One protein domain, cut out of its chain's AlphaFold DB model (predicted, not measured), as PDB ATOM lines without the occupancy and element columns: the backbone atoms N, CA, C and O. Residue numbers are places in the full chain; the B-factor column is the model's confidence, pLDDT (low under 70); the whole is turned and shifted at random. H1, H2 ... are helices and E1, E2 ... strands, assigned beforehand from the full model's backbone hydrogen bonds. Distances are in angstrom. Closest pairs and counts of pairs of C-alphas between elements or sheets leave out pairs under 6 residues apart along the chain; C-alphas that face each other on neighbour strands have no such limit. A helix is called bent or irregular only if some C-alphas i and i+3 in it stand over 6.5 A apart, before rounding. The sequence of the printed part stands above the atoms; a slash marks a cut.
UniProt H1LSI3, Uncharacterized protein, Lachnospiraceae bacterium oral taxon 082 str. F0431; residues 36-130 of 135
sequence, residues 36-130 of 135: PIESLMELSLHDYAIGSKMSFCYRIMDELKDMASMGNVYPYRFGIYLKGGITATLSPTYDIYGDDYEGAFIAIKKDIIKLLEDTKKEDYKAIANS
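What this domain is: This is residues 36 to 130 of the 135 residues of an uncharacterized protein of Lachnospiraceae bacterium oral taxon 082 str. F0431 (UniProt H1LSI3). A small hairpin of two strands, E1 and E2, sits with H5 at the first part of one long helix, H6, while H1 runs beside H6 and H7 folds back on its last part. H2 and H4 are short helices near the hairpin, and H3, which meets H2 at a corner, lies with the long link of residues 64 to 74 off to one side, away from H6 and the hairpin. The printed part has 95 residues with seven named helices and two named strands, in the order H1 H2 H3 H4 E1 E2 H5 H6 H7; the sheet, E1 - E2, is antiparallel, and the class is mostly helix. The whole is compact, with a radius of gyration of the C-alphas of 13.5 A and spans of 39 by 33 by 24 A.

Where its parts are: E1 is residues 80 to 83, 9.4 A long, and E2 is residues 87 to 90, 10.0 A. H6, residues 101 to 120, is 28.5 A long, from C-alpha 101 at (-45.401, -14.192, -29.906) to C-alpha 120 at (-26.308, -30.121, -15.996). H5, residues 92 to 97, is irregular, with C-alphas 93 and 96 8.2 A apart. H1, residues 37 to 42, begins at C-alpha 37 (-33.495, -31.463, -24.671) and is only just irregular, with C-alphas 38 and 41 6.9 A apart. H2 is residues 45 to 48, H3 residues 56 to 63, H4 residues 75 to 78 and H7 residues 124 to 128.

How they stand to each other: E1 and E2 form an antiparallel hairpin at 140 degrees, with N 83 and O 87 at 2.7 A and N 89 and O 81 at 2.8 A, within hydrogen-bond range. The closest C-alphas of E2 and H6 are those of Leu 90 and Tyr 101, 4.8 A apart. H6 is the hub, touching three helices. H5 touches residues 103 to 108 of H6, about perpendicular at 74 degrees, closest at the C-alphas of Tyr 97 and Ala 104, 4.9 A. H1 touches H6 at a shallow tilt of 6 degrees, opposite ways, closest at the C-alphas of Met 41 and Lys 109, 6.0 A. H7 touches residues 115 to 119 of H6, closest at the C-alphas of Leu 115 and Ile 127, 5.9 A. H2 and H3 touch only at the corner, and only just, with 3 pairs of C-alphas within 8 A; the closest are those of Tyr 48 and Phe 56, 4.8 A. H3 and H4 are close but not clearly touching, with the C-alphas of Cys 57 and Phe 78 6.8 A apart. H3 and H6 are apart. In H3, H6 and H7 every O i to N i+4 pair is within hydrogen-bond range; H1 has 0 of 2 and 2 of 3 O i to N i+3 pairs, H5 0 of 2 and 1 of 3, and H2 and H4 are too short for an O i to N i+4 pair.

The domain as a whole: The two C-alphas farthest apart, those of Gly 84 and Lys 121, are 39.6 A apart. The printed part has no cut. The link from H3 to H4 is long, with 11 residues. The mean pLDDT of the printed part is 94.0, and no printed residue is under 70.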
ATOM      1  N   PRO A  36     -36.952 -34.877 -24.858       96.31
ATOM      2  CA  PRO A  36     -35.506 -34.754 -24.741       96.31
ATOM      3  C   PRO A  36     -35.068 -33.324 -25.094       96.31
ATOM      4  O   PRO A  36     -35.707 -32.640 -25.893       96.31
ATOM      5  N   ILE A  37     -33.963 -32.855 -24.509       95.62
ATOM      6  CA  ILE A  37     -33.495 -31.463 -24.671       95.62
ATOM      7  C   ILE A  37     -33.346 -31.086 -26.149       95.62
ATOM      8  O   ILE A  37     -33.672 -29.969 -26.548       95.62
ATOM      9  N   GLU A  38     -32.903 -32.038 -26.963       93.81
ATOM     10  CA  GLU A  38     -32.661 -31.886 -28.391       93.81
ATOM     11  C   GLU A  38     -33.957 -31.673 -29.193       93.81
ATOM     12  O   GLU A  38     -33.909 -31.063 -30.258       93.81
ATOM     13  N   SER A  39     -35.117 -32.122 -28.694       95.50
ATOM     14  CA  SER A  39     -36.411 -31.931 -29.367       95.50
ATOM     15  C   SER A  39     -37.110 -30.628 -28.982       95.50
ATOM     16  O   SER A  39     -38.036 -30.204 -29.675       95.50
ATOM     17  N   LEU A  40     -36.670 -29.955 -27.910       96.94
ATOM     18  CA  LEU A  40     -37.359 -28.772 -27.390       96.94
ATOM     19  C   LEU A  40     -37.427 -27.634 -28.410       96.94
ATOM     20  O   LEU A  40     -38.439 -26.939 -28.454       96.94
ATOM     21  N   MET A  41     -36.406 -27.455 -29.258       97.06
ATOM     22  CA  MET A  41     -36.436 -26.443 -30.325       97.06
ATOM     23  C   MET A  41     -37.462 -26.746 -31.416       97.06
ATOM     24  O   MET A  41     -38.035 -25.807 -31.973       97.06
ATOM     25  N   GLU A  42     -37.734 -28.023 -31.667       96.81
ATOM     26  CA  GLU A  42     -38.628 -28.499 -32.727       96.81
ATOM     27  C   GLU A  42     -40.103 -28.477 -32.310       96.81
ATOM     28  O   GLU A  42     -40.986 -28.690 -33.140       96.81
ATOM     29  N   LEU A  43     -40.398 -28.177 -31.038       96.31
ATOM     30  CA  LEU A  43     -41.771 -28.043 -30.565       96.31
ATOM     31  C   LEU A  43     -42.525 -26.998 -31.387       96.31
ATOM     32  O   LEU A  43     -42.150 -25.814 -31.435       96.31
ATOM     33  N   SER A  44     -43.627 -27.448 -31.987       95.62
ATOM     34  CA  SER A  44     -44.623 -26.562 -32.567       95.62
ATOM     35  C   SER A  44     -45.318 -25.771 -31.458       95.62
ATOM     36  O   SER A  44     -45.323 -26.161 -30.288       95.62
ATOM     37  N   LEU A  45     -45.950 -24.655 -31.820       94.50
ATOM     38  CA  LEU A  45     -46.740 -23.883 -30.865       94.50
ATOM     39  C   LEU A  45     -47.839 -24.738 -30.209       94.50
ATOM     40  O   LEU A  45     -48.096 -24.595 -29.018       94.50
ATOM     41  N   HIS A  46     -48.480 -25.616 -30.982       92.44
ATOM     42  CA  HIS A  46     -49.561 -26.471 -30.502       92.44
ATOM     43  C   HIS A  46     -49.060 -27.553 -29.534       92.44
ATOM     44  O   HIS A  46     -49.725 -27.852 -28.545       92.44
ATOM     45  N   ASP A  47     -47.874 -28.109 -29.791       95.62
ATOM     46  CA  ASP A  47     -47.263 -29.101 -28.900       95.62
ATOM     47  C   ASP A  47     -46.688 -28.456 -27.637       95.62
ATOM     48  O   ASP A  47     -46.523 -29.130 -26.623       95.62
ATOM     49  N   TYR A  48     -46.419 -27.151 -27.672       97.00
ATOM     50  CA  TYR A  48     -45.968 -26.377 -26.524       97.00
ATOM     51  C   TYR A  48     -47.124 -25.888 -25.638       97.00
ATOM     52  O   TYR A  48     -47.196 -26.221 -24.453       97.00
ATOM     53  N   ALA A  49     -48.014 -25.069 -26.206       95.69
ATOM     54  CA  ALA A  49     -49.024 -24.318 -25.472       95.69
ATOM     55  C   ALA A  49     -50.181 -25.208 -25.001       95.69
ATOM     56  O   ALA A  49     -50.500 -26.228 -25.606       95.69
ATOM     57  N   ILE A  50     -50.876 -24.775 -23.944       91.12
ATOM     58  CA  ILE A  50     -52.050 -25.489 -23.427       91.12
ATOM     59  C   ILE A  50     -53.195 -25.429 -24.453       91.12
ATOM     60  O   ILE A  50     -53.966 -24.471 -24.493       91.12
ATOM     61  N   GLY A  51     -53.295 -26.477 -25.266       83.19
ATOM     62  CA  GLY A  51     -54.402 -26.744 -26.194       83.19
ATOM     63  C   GLY A  51     -54.773 -28.229 -26.286       83.19
ATOM     64  O   GLY A  51     -55.878 -28.578 -26.692       83.19
ATOM     65  N   SER A  52     -53.878 -29.110 -25.832       87.06
ATOM     66  CA  SER A  52     -54.044 -30.563 -25.788       87.06
ATOM     67  C   SER A  52     -53.531 -31.108 -24.457       87.06
ATOM     68  O   SER A  52     -52.582 -30.568 -23.888       87.06
ATOM     69  N   LYS A  53     -54.093 -32.232 -23.991       89.94
ATOM     70  CA  LYS A  53     -53.575 -32.957 -22.815       89.94
ATOM     71  C   LYS A  53     -52.143 -33.462 -23.008       89.94
ATOM     72  O   LYS A  53     -51.460 -33.738 -22.032       89.94
ATOM     73  N   MET A  54     -51.705 -33.590 -24.260       92.88
ATOM     74  CA  MET A  54     -50.357 -34.027 -24.623       92.88
ATOM     75  C   MET A  54     -49.397 -32.855 -24.860       92.88
ATOM     76  O   MET A  54     -48.267 -33.096 -25.253       92.88
ATOM     77  N   SER A  55     -49.830 -31.604 -24.672       95.75
ATOM     78  CA  SER A  55     -48.941 -30.447 -24.832       95.75
ATOM     79  C   SER A  55     -47.965 -30.318 -23.661       95.75
ATOM     80  O   SER A  55     -48.298 -30.650 -22.520       95.75
ATOM     81  N   PHE A  56     -46.777 -29.791 -23.937       97.06
ATOM     82  CA  PHE A  56     -45.679 -29.625 -22.990       97.06
ATOM     83  C   PHE A  56     -46.129 -28.891 -21.719       97.06
ATOM     84  O   PHE A  56     -46.006 -29.424 -20.614       97.06
ATOM     85  N   CYS A  57     -46.736 -27.706 -21.862       95.62
ATOM     86  CA  CYS A  57     -47.178 -26.902 -20.722       95.62
ATOM     87  C   CYS A  57     -48.337 -27.551 -19.948       95.62
ATOM     88  O   CYS A  57     -48.393 -27.430 -18.724       95.62
ATOM     89  N   TYR A  58     -49.244 -28.273 -20.623       94.94
ATOM     90  CA  TYR A  58     -50.317 -28.996 -19.929       94.94
ATOM     91  C   TYR A  58     -49.747 -30.127 -19.073       94.94
ATOM     92  O   TYR A  58     -50.148 -30.289 -17.921       94.94
ATOM     93  N   ARG A  59     -48.794 -30.894 -19.610       95.88
ATOM     94  CA  ARG A  59     -48.174 -32.004 -18.882       95.88
ATOM     95  C   ARG A  59     -47.374 -31.513 -17.676       95.88
ATOM     96  O   ARG A  59     -47.505 -32.089 -16.602       95.88
ATOM     97  N   ILE A  60     -46.654 -30.395 -17.792       95.12
ATOM     98  CA  ILE A  60     -46.028 -29.752 -16.622       95.12
ATOM     99  C   ILE A  60     -47.077 -29.399 -15.559       95.12
ATOM    100  O   ILE A  60     -46.887 -29.701 -14.385       95.12
ATOM    101  N   MET A  61     -48.186 -28.779 -15.964       94.06
ATOM    102  CA  MET A  61     -49.223 -28.314 -15.042       94.06
ATOM    103  C   MET A  61     -49.970 -29.456 -14.334       94.06
ATOM    104  O   MET A  61     -50.216 -29.367 -13.134       94.06
ATOM    105  N   ASP A  62     -50.390 -30.484 -15.076       93.38
ATOM    106  CA  ASP A  62     -51.337 -31.499 -14.588       93.38
ATOM    107  C   ASP A  62     -50.692 -32.869 -14.351       93.38
ATOM    108  O   ASP A  62     -50.980 -33.508 -13.339       93.38
ATOM    109  N   GLU A  63     -49.807 -33.325 -15.241       94.19
ATOM    110  CA  GLU A  63     -49.153 -34.637 -15.112       94.19
ATOM    111  C   GLU A  63     -48.070 -34.615 -14.026       94.19
ATOM    112  O   GLU A  63     -47.936 -35.575 -13.272       94.19
ATOM    113  N   LEU A  64     -47.341 -33.503 -13.878       94.88
ATOM    114  CA  LEU A  64     -46.264 -33.366 -12.888       94.88
ATOM    115  C   LEU A  64     -46.700 -32.697 -11.571       94.88
ATOM    116  O   LEU A  64     -45.860 -32.398 -10.717       94.88
ATOM    117  N   LYS A  65     -48.006 -32.492 -11.354       93.25
ATOM    118  CA  LYS A  65     -48.531 -31.772 -10.176       93.25
ATOM    119  C   LYS A  65     -48.185 -32.417  -8.834       93.25
ATOM    120  O   LYS A  65     -48.043 -31.705  -7.843       93.25
ATOM    121  N   ASP A  66     -48.036 -33.741  -8.799       91.81
ATOM    122  CA  ASP A  66     -47.692 -34.471  -7.574       91.81
ATOM    123  C   ASP A  66     -46.202 -34.320  -7.216       91.81
ATOM    124  O   ASP A  66     -45.827 -34.521  -6.064       91.81
ATOM    125  N   MET A  67     -45.353 -33.916  -8.174       90.06
ATOM    126  CA  MET A  67     -43.971 -33.504  -7.897       90.06
ATOM    127  C   MET A  67     -43.888 -32.051  -7.449       90.06
ATOM    128  O   MET A  67     -43.215 -31.731  -6.471       90.06
ATOM    129  N   ALA A  68     -44.532 -31.166  -8.206       88.50
ATOM    130  CA  ALA A  68     -44.467 -29.730  -7.998       88.50
ATOM    131  C   ALA A  68     -45.776 -29.090  -8.466       88.50
ATOM    132  O   ALA A  68     -45.913 -28.655  -9.609       88.50
ATOM    133  N   SER A  69     -46.756 -29.044  -7.566       90.81
ATOM    134  CA  SER A  69     -48.055 -28.454  -7.874       90.81
ATOM    135  C   SER A  69     -47.920 -26.963  -8.165       90.81
ATOM    136  O   SER A  69     -47.414 -26.194  -7.346       90.81
ATOM    137  N   MET A  70     -48.446 -26.545  -9.314       89.44
ATOM    138  CA  MET A  70     -48.596 -25.131  -9.672       89.44
ATOM    139  C   MET A  70     -49.947 -24.554  -9.209       89.44
ATOM    140  O   MET A  70     -50.241 -23.383  -9.461       89.44
ATOM    141  N   GLY A  71     -50.784 -25.358  -8.539       89.19
ATOM    142  CA  GLY A  71     -52.146 -24.987  -8.158       89.19
ATOM    143  C   GLY A  71     -53.031 -24.663  -9.367       89.19
ATOM    144  O   GLY A  71     -52.896 -25.252 -10.437       89.19
ATOM    145  N   ASN A  72     -53.942 -23.701  -9.200       84.56
ATOM    146  CA  ASN A  72     -54.812 -23.217 -10.277       84.56
ATOM    147  C   ASN A  72     -54.064 -22.214 -11.164       84.56
ATOM    148  O   ASN A  72     -54.302 -21.005 -11.102       84.56
ATOM    149  N   VAL A  73     -53.118 -22.714 -11.956       88.44
ATOM    150  CA  VAL A  73     -52.323 -21.883 -12.859       88.44
ATOM    151  C   VAL A  73     -53.089 -21.607 -14.154       88.44
ATOM    152  O   VAL A  73     -53.751 -22.478 -14.713       88.44
ATOM    153  N   TYR A  74     -52.995 -20.376 -14.650       89.62
ATOM    154  CA  TYR A  74     -53.575 -19.998 -15.936       89.62
ATOM    155  C   TYR A  74     -52.554 -20.178 -17.070       89.62
ATOM    156  O   TYR A  74     -51.368 -19.927 -16.843       89.62
ATOM    157  N   PRO A  75     -52.990 -20.489 -18.308       91.31
ATOM    158  CA  PRO A  75     -52.086 -20.709 -19.441       91.31
ATOM    159  C   PRO A  75     -51.073 -19.588 -19.711       91.31
ATOM    160  O   PRO A  75     -49.943 -19.874 -20.088       91.31
ATOM    161  N   TYR A  76     -51.429 -18.320 -19.467       91.88
ATOM    162  CA  TYR A  76     -50.519 -17.184 -19.686       91.88
ATOM    163  C   TYR A  76     -49.247 -17.239 -18.815       91.88
ATOM    164  O   TYR A  76     -48.257 -16.583 -19.125       91.88
ATOM    165  N   ARG A  77     -49.223 -18.033 -17.735       92.12
ATOM    166  CA  ARG A  77     -48.030 -18.195 -16.885       92.12
ATOM    167  C   ARG A  77     -46.876 -18.915 -17.587       92.12
ATOM    168  O   ARG A  77     -45.740 -18.779 -17.143       92.12
ATOM    169  N   PHE A  78     -47.156 -19.603 -18.691       93.25
ATOM    170  CA  PHE A  78     -46.163 -20.280 -19.524       93.25
ATOM    171  C   PHE A  78     -45.614 -19.397 -20.657       93.25
ATOM    172  O   PHE A  78     -44.982 -19.894 -21.578       93.25
ATOM    173  N   GLY A  79     -45.871 -18.089 -20.639       94.81
ATOM    174  CA  GLY A  79     -45.339 -17.160 -21.634       94.81
ATOM    175  C   GLY A  79     -46.149 -17.117 -22.918       94.81
ATOM    176  O   GLY A  79     -46.696 -16.066 -23.228       94.81
ATOM    177  N   ILE A  80     -46.309 -18.232 -23.628       96.12
ATOM    178  CA  ILE A  80     -47.154 -18.291 -24.832       96.12
ATOM    179  C   ILE A  80     -48.406 -19.121 -24.561       96.12
ATOM    180  O   ILE A  80     -48.327 -20.240 -24.054       96.12
ATOM    181  N   TYR A  81     -49.572 -18.586 -24.920       95.31
ATOM    182  CA  TYR A  81     -50.854 -19.256 -24.711       95.31
ATOM    183  C   TYR A  81     -51.833 -19.045 -25.869       95.31
ATOM    184  O   TYR A  81     -51.658 -18.161 -26.705       95.31
ATOM    185  N   LEU A  82     -52.888 -19.864 -25.906       94.44
ATOM    186  CA  LEU A  82     -53.964 -19.767 -26.891       94.44
ATOM    187  C   LEU A  82     -55.146 -18.980 -26.308       94.44
ATOM    188  O   LEU A  82     -55.975 -19.511 -25.562       94.44
ATOM    189  N   LYS A  83     -55.248 -17.692 -26.636       91.38
ATOM    190  CA  LYS A  83     -56.380 -16.841 -26.259       91.38
ATOM    191  C   LYS A  83     -57.649 -17.333 -26.959       91.38
ATOM    192  O   LYS A  83     -57.680 -17.513 -28.175       91.38
ATOM    193  N   GLY A  84     -58.693 -17.594 -26.170       89.31
ATOM    194  CA  GLY A  84     -59.924 -18.216 -26.671       89.31
ATOM    195  C   GLY A  84     -59.719 -19.633 -27.224       89.31
ATOM    196  O   GLY A  84     -60.555 -20.103 -27.984       89.31
ATOM    197  N   GLY A  85     -58.599 -20.288 -26.892       86.06
ATOM    198  CA  GLY A  85     -58.250 -21.622 -27.385       86.06
ATOM    199  C   GLY A  85     -57.754 -21.673 -28.832       86.06
ATOM    200  O   GLY A  85     -57.512 -22.765 -29.331       86.06
ATOM    201  N   ILE A  86     -57.600 -20.527 -29.508       87.44
ATOM    202  CA  ILE A  86     -57.272 -20.488 -30.944       87.44
ATOM    203  C   ILE A  86     -56.118 -19.527 -31.238       87.44
ATOM    204  O   ILE A  86     -55.188 -19.876 -31.960       87.44
ATOM    205  N   THR A  87     -56.154 -18.312 -30.693       93.69
ATOM    206  CA  THR A  87     -55.201 -17.264 -31.070       93.69
ATOM    207  C   THR A  87     -53.939 -17.342 -30.222       93.69
ATOM    208  O   THR A  87     -53.998 -17.130 -29.014       93.69
ATOM    209  N   ALA A  88     -52.792 -17.593 -30.850       95.38
ATOM    210  CA  ALA A  88     -51.487 -17.493 -30.205       95.38
ATOM    211  C   ALA A  88     -51.283 -16.094 -29.608       95.38
ATOM    212  O   ALA A  88     -51.573 -15.085 -30.251       95.38
ATOM    213  N   THR A  89     -50.848 -16.007 -28.357       95.69
ATOM    214  CA  THR A  89     -50.678 -14.729 -27.661       95.69
ATOM    215  C   THR A  89     -49.502 -14.813 -26.700       95.69
ATOM    216  O   THR A  89     -49.373 -15.784 -25.950       95.69
ATOM    217  N   LEU A  90     -48.658 -13.781 -26.724       96.19
ATOM    218  CA  LEU A  90     -47.628 -13.559 -25.718       96.19
ATOM    219  C   LEU A  90     -48.272 -13.031 -24.434       96.19
ATOM    220  O   LEU A  90     -49.119 -12.136 -24.454       96.19
ATOM    221  N   SER A  91     -47.886 -13.612 -23.308       94.44
ATOM    222  CA  SER A  91     -48.292 -13.165 -21.988       94.44
ATOM    223  C   SER A  91     -47.760 -11.757 -21.713       94.44
ATOM    224  O   SER A  91     -46.574 -11.513 -21.920       94.44
ATOM    225  N   PRO A  92     -48.579 -10.857 -21.142       91.44
ATOM    226  CA  PRO A  92     -48.110  -9.543 -20.702       91.44
ATOM    227  C   PRO A  92     -47.008  -9.594 -19.635       91.44
ATOM    228  O   PRO A  92     -46.337  -8.599 -19.411       91.44
ATOM    229  N   THR A  93     -46.842 -10.730 -18.948       91.12
ATOM    230  CA  THR A  93     -45.780 -10.949 -17.950       91.12
ATOM    231  C   THR A  93     -44.538 -11.599 -18.565       91.12
ATOM    232  O   THR A  93     -43.902 -12.392 -17.892       91.12
ATOM    233  N   TYR A  94     -44.344 -11.470 -19.875       94.44
ATOM    234  CA  TYR A  94     -43.199 -11.996 -20.627       94.44
ATOM    235  C   TYR A  94     -42.736 -10.928 -21.640       94.44
ATOM    236  O   TYR A  94     -42.226 -11.249 -22.713       94.44
ATOM    237  N   ASP A  95     -42.933  -9.647 -21.318       90.69
ATOM    238  CA  ASP A  95     -42.607  -8.499 -22.178       90.69
ATOM    239  C   ASP A  95     -41.097  -8.364 -22.440       90.69
ATOM    240  O   ASP A  95     -40.679  -7.860 -23.483       90.69
ATOM    241  N   ILE A  96     -40.257  -8.930 -21.567       93.44
ATOM    242  CA  ILE A  96     -38.804  -9.044 -21.775       93.44
ATOM    243  C   ILE A  96     -38.424  -9.826 -23.044       93.44
ATOM    244  O   ILE A  96     -37.265  -9.788 -23.470       93.44
ATOM    245  N   TYR A  97     -39.369 -10.567 -23.629       94.00
ATOM    246  CA  TYR A  97     -39.187 -11.331 -24.862       94.00
ATOM    247  C   TYR A  97     -39.661 -10.585 -26.122       94.00
ATOM    248  O   TYR A  97     -39.534 -11.136 -27.215       94.00
ATOM    249  N   GLY A  98     -40.127  -9.338 -25.987       90.88
ATOM    250  CA  GLY A  98     -40.593  -8.485 -27.081       90.88
ATOM    251  C   GLY A  98     -42.117  -8.368 -27.149       90.88
ATOM    252  O   GLY A  98     -42.821  -8.715 -26.206       90.88
ATOM    253  N   ASP A  99     -42.615  -7.879 -28.288       89.56
ATOM    254  CA  ASP A  99     -44.045  -7.597 -28.495       89.56
ATOM    255  C   ASP A  99     -44.760  -8.665 -29.346       89.56
ATOM    256  O   ASP A  99     -45.991  -8.672 -29.443       89.56
ATOM    257  N   ASP A 100     -44.008  -9.568 -29.984       93.44
ATOM    258  CA  ASP A 100     -44.531 -10.600 -30.877       93.44
ATOM    259  C   ASP A 100     -44.373 -12.011 -30.292       93.44
ATOM    260  O   ASP A 100     -43.378 -12.355 -29.651       93.44
ATOM    261  N   TYR A 101     -45.383 -12.859 -30.508       95.25
ATOM    262  CA  TYR A 101     -45.401 -14.192 -29.906       95.25
ATOM    263  C   TYR A 101     -44.415 -15.166 -30.570       95.25
ATOM    264  O   TYR A 101     -43.993 -16.119 -29.920       95.25
ATOM    265  N   GLU A 102     -44.055 -14.973 -31.843       95.94
ATOM    266  CA  GLU A 102     -43.222 -15.920 -32.599       95.94
ATOM    267  C   GLU A 102     -41.761 -15.840 -32.155       95.94
ATOM    268  O   GLU A 102     -41.152 -16.852 -31.790       95.94
ATOM    269  N   GLY A 103     -41.218 -14.625 -32.108       96.44
ATOM    270  CA  GLY A 103     -39.897 -14.319 -31.579       96.44
ATOM    271  C   GLY A 103     -39.788 -14.695 -30.107       96.44
ATOM    272  O   GLY A 103     -38.833 -15.378 -29.715       96.44
ATOM    273  N   ALA A 104     -40.804 -14.353 -29.308       96.81
ATOM    274  CA  ALA A 104     -40.847 -14.731 -27.902       96.81
ATOM    275  C   ALA A 104     -40.876 -16.254 -27.709       96.81
ATOM    276  O   ALA A 104     -40.140 -16.778 -26.874       96.81
ATOM    277  N   PHE A 105     -41.645 -16.991 -28.517       97.31
ATOM    278  CA  PHE A 105     -41.693 -18.451 -28.444       97.31
ATOM    279  C   PHE A 105     -40.321 -19.084 -28.709       97.31
ATOM    280  O   PHE A 105     -39.878 -19.958 -27.959       97.31
ATOM    281  N   ILE A 106     -39.610 -18.620 -29.740       97.25
ATOM    282  CA  ILE A 106     -38.253 -19.090 -30.047       97.25
ATOM    283  C   ILE A 106     -37.297 -18.785 -28.886       97.25
ATOM    284  O   ILE A 106     -36.482 -19.635 -28.518       97.25
ATOM    285  N   ALA A 107     -37.383 -17.590 -28.304       96.81
ATOM    286  CA  ALA A 107     -36.522 -17.180 -27.200       96.81
ATOM    287  C   ALA A 107     -36.798 -17.969 -25.909       96.81
ATOM    288  O   ALA A 107     -35.848 -18.408 -25.262       96.81
ATOM    289  N   ILE A 108     -38.065 -18.227 -25.577       96.94
ATOM    290  CA  ILE A 108     -38.458 -19.047 -24.424       96.94
ATOM    291  C   ILE A 108     -37.919 -20.474 -24.572       96.94
ATOM    292  O   ILE A 108     -37.320 -20.995 -23.634       96.94
ATOM    293  N   LYS A 109     -38.054 -21.100 -25.750       97.50
ATOM    294  CA  LYS A 109     -37.499 -22.445 -25.999       97.50
ATOM    295  C   LYS A 109     -35.984 -22.492 -25.782       97.50
ATOM    296  O   LYS A 109     -35.487 -23.397 -25.113       97.50
ATOM    297  N   LYS A 110     -35.259 -21.488 -26.286       97.31
ATOM    298  CA  LYS A 110     -33.810 -21.352 -26.066       97.31
ATOM    299  C   LYS A 110     -33.463 -21.209 -24.586       97.31
ATOM    300  O   LYS A 110     -32.505 -21.828 -24.132       97.31
ATOM    301  N   ASP A 111     -34.242 -20.442 -23.833       97.00
ATOM    302  CA  ASP A 111     -33.996 -20.245 -22.406       97.00
ATOM    303  C   ASP A 111     -34.317 -21.483 -21.567       97.00
ATOM    304  O   ASP A 111     -33.615 -21.742 -20.592       97.00
ATOM    305  N   ILE A 112     -35.317 -22.282 -21.958       97.19
ATOM    306  CA  ILE A 112     -35.584 -23.586 -21.330       97.19
ATOM    307  C   ILE A 112     -34.378 -24.506 -21.539       97.19
ATOM    308  O   ILE A 112     -33.872 -25.081 -20.577       97.19
ATOM    309  N   ILE A 113     -33.876 -24.614 -22.773       97.94
ATOM    310  CA  ILE A 113     -32.692 -25.430 -23.085       97.94
ATOM    311  C   ILE A 113     -31.485 -24.943 -22.288       97.94
ATOM    312  O   ILE A 113     -30.823 -25.740 -21.624       97.94
ATOM    313  N   LYS A 114     -31.243 -23.629 -22.282       97.38
ATOM    314  CA  LYS A 114     -30.154 -23.022 -21.519       97.38
ATOM    315  C   LYS A 114     -30.259 -23.334 -20.023       97.38
ATOM    316  O   LYS A 114     -29.265 -23.726 -19.424       97.38
ATOM    317  N   LEU A 115     -31.446 -23.211 -19.429       96.94
ATOM    318  CA  LEU A 115     -31.678 -23.538 -18.020       96.94
ATOM    319  C   LEU A 115     -31.330 -25.004 -17.714       96.94
ATOM    320  O   LEU A 115     -30.714 -25.295 -16.687       96.94
ATOM    321  N   LEU A 116     -31.693 -25.925 -18.607       96.25
ATOM    322  CA  LEU A 116     -31.380 -27.348 -18.465       96.25
ATOM    323  C   LEU A 116     -29.876 -27.622 -18.613       96.25
ATOM    324  O   LEU A 116     -29.319 -28.416 -17.855       96.25
ATOM    325  N   GLU A 117     -29.194 -26.954 -19.543       96.88
ATOM    326  CA  GLU A 117     -27.735 -27.044 -19.688       96.88
ATOM    327  C   GLU A 117     -26.984 -26.477 -18.481       96.88
ATOM    328  O   GLU A 117     -26.021 -27.089 -18.017       96.88
ATOM    329  N   ASP A 118     -27.420 -25.331 -17.962       97.12
ATOM    330  CA  ASP A 118     -26.837 -24.708 -16.774       97.12
ATOM    331  C   ASP A 118     -27.070 -25.599 -15.536       97.12
ATOM    332  O   ASP A 118     -26.171 -25.761 -14.714       97.12
ATOM    333  N   THR A 119     -28.218 -26.290 -15.464       95.12
ATOM    334  CA  THR A 119     -28.496 -27.325 -14.449       95.12
ATOM    335  C   THR A 119     -27.543 -28.515 -14.560       95.12
ATOM    336  O   THR A 119     -26.986 -28.933 -13.549       95.12
ATOM    337  N   LYS A 120     -27.287 -29.035 -15.771       95.69
ATOM    338  CA  LYS A 120     -26.308 -30.121 -15.996       95.69
ATOM    339  C   LYS A 120     -24.886 -29.741 -15.568       95.69
ATOM    340  O   LYS A 120     -24.102 -30.622 -15.234       95.69
ATOM    341  N   LYS A 121     -24.550 -28.451 -15.623       97.38
ATOM    342  CA  LYS A 121     -23.250 -27.898 -15.206       97.38
ATOM    343  C   LYS A 121     -23.213 -27.489 -13.732       97.38
ATOM    344  O   LYS A 121     -22.176 -27.014 -13.286       97.38
ATOM    345  N   GLU A 122     -24.329 -27.625 -13.015       97.44
ATOM    346  CA  GLU A 122     -24.499 -27.133 -11.642       97.44
ATOM    347  C   GLU A 122     -24.181 -25.627 -11.499       97.44
ATOM    348  O   GLU A 122     -23.749 -25.154 -10.447       97.44
ATOM    349  N   ASP A 123     -24.414 -24.833 -12.553       97.62
ATOM    350  CA  ASP A 123     -24.207 -23.380 -12.524       97.62
ATOM    351  C   ASP A 123     -25.408 -22.683 -11.873       97.62
ATOM    352  O   ASP A 123     -26.262 -22.067 -12.519       97.62
ATOM    353  N   TYR A 124     -25.477 -22.774 -10.546       95.12
ATOM    354  CA  TYR A 124     -26.555 -22.181  -9.751       95.12
ATOM    355  C   TYR A 124     -26.689 -20.668  -9.945       95.12
ATOM    356  O   TYR A 124     -27.786 -20.123  -9.802       95.12
ATOM    357  N   LYS A 125     -25.597 -19.975 -10.296       96.00
ATOM    358  CA  LYS A 125     -25.635 -18.537 -10.575       96.00
ATOM    359  C   LYS A 125     -26.332 -18.268 -11.904       96.00
ATOM    360  O   LYS A 125     -27.144 -17.345 -11.966       96.00
ATOM    361  N   ALA A 126     -26.042 -19.035 -12.951       96.00
ATOM    362  CA  ALA A 126     -26.739 -18.908 -14.229       96.00
ATOM    363  C   ALA A 126     -28.223 -19.283 -14.102       96.00
ATOM    364  O   ALA A 126     -29.078 -18.531 -14.570       96.00
ATOM    365  N   ILE A 127     -28.537 -20.356 -13.367       95.19
ATOM    366  CA  ILE A 127     -29.916 -20.781 -13.068       95.19
ATOM    367  C   ILE A 127     -30.702 -19.654 -12.382       95.19
ATOM    368  O   ILE A 127     -31.786 -19.290 -12.837       95.19
ATOM    369  N   ALA A 128     -30.140 -19.052 -11.327       93.88
ATOM    370  CA  ALA A 128     -30.794 -17.978 -10.575       93.88
ATOM    371  C   ALA A 128     -31.001 -16.686 -11.390       93.88
ATOM    372  O   ALA A 128     -31.876 -15.887 -11.061       93.88
ATOM    373  N   ASN A 129     -30.204 -16.478 -12.443       93.50
ATOM    374  CA  ASN A 129     -30.300 -15.324 -13.341       93.50
ATOM    375  C   ASN A 129     -31.038 -15.638 -14.652       93.50
ATOM    376  O   ASN A 129     -31.019 -14.821 -15.573       93.50
ATOM    377  N   SER A 130     -31.678 -16.805 -14.761       93.81
ATOM    378  CA  SER A 130     -32.482 -17.146 -15.932       93.81
ATOM    379  C   SER A 130     -33.631 -16.155 -16.119       93.81
ATOM    380  O   SER A 130     -34.341 -15.816 -15.168       93.81
TER     381      SER A 130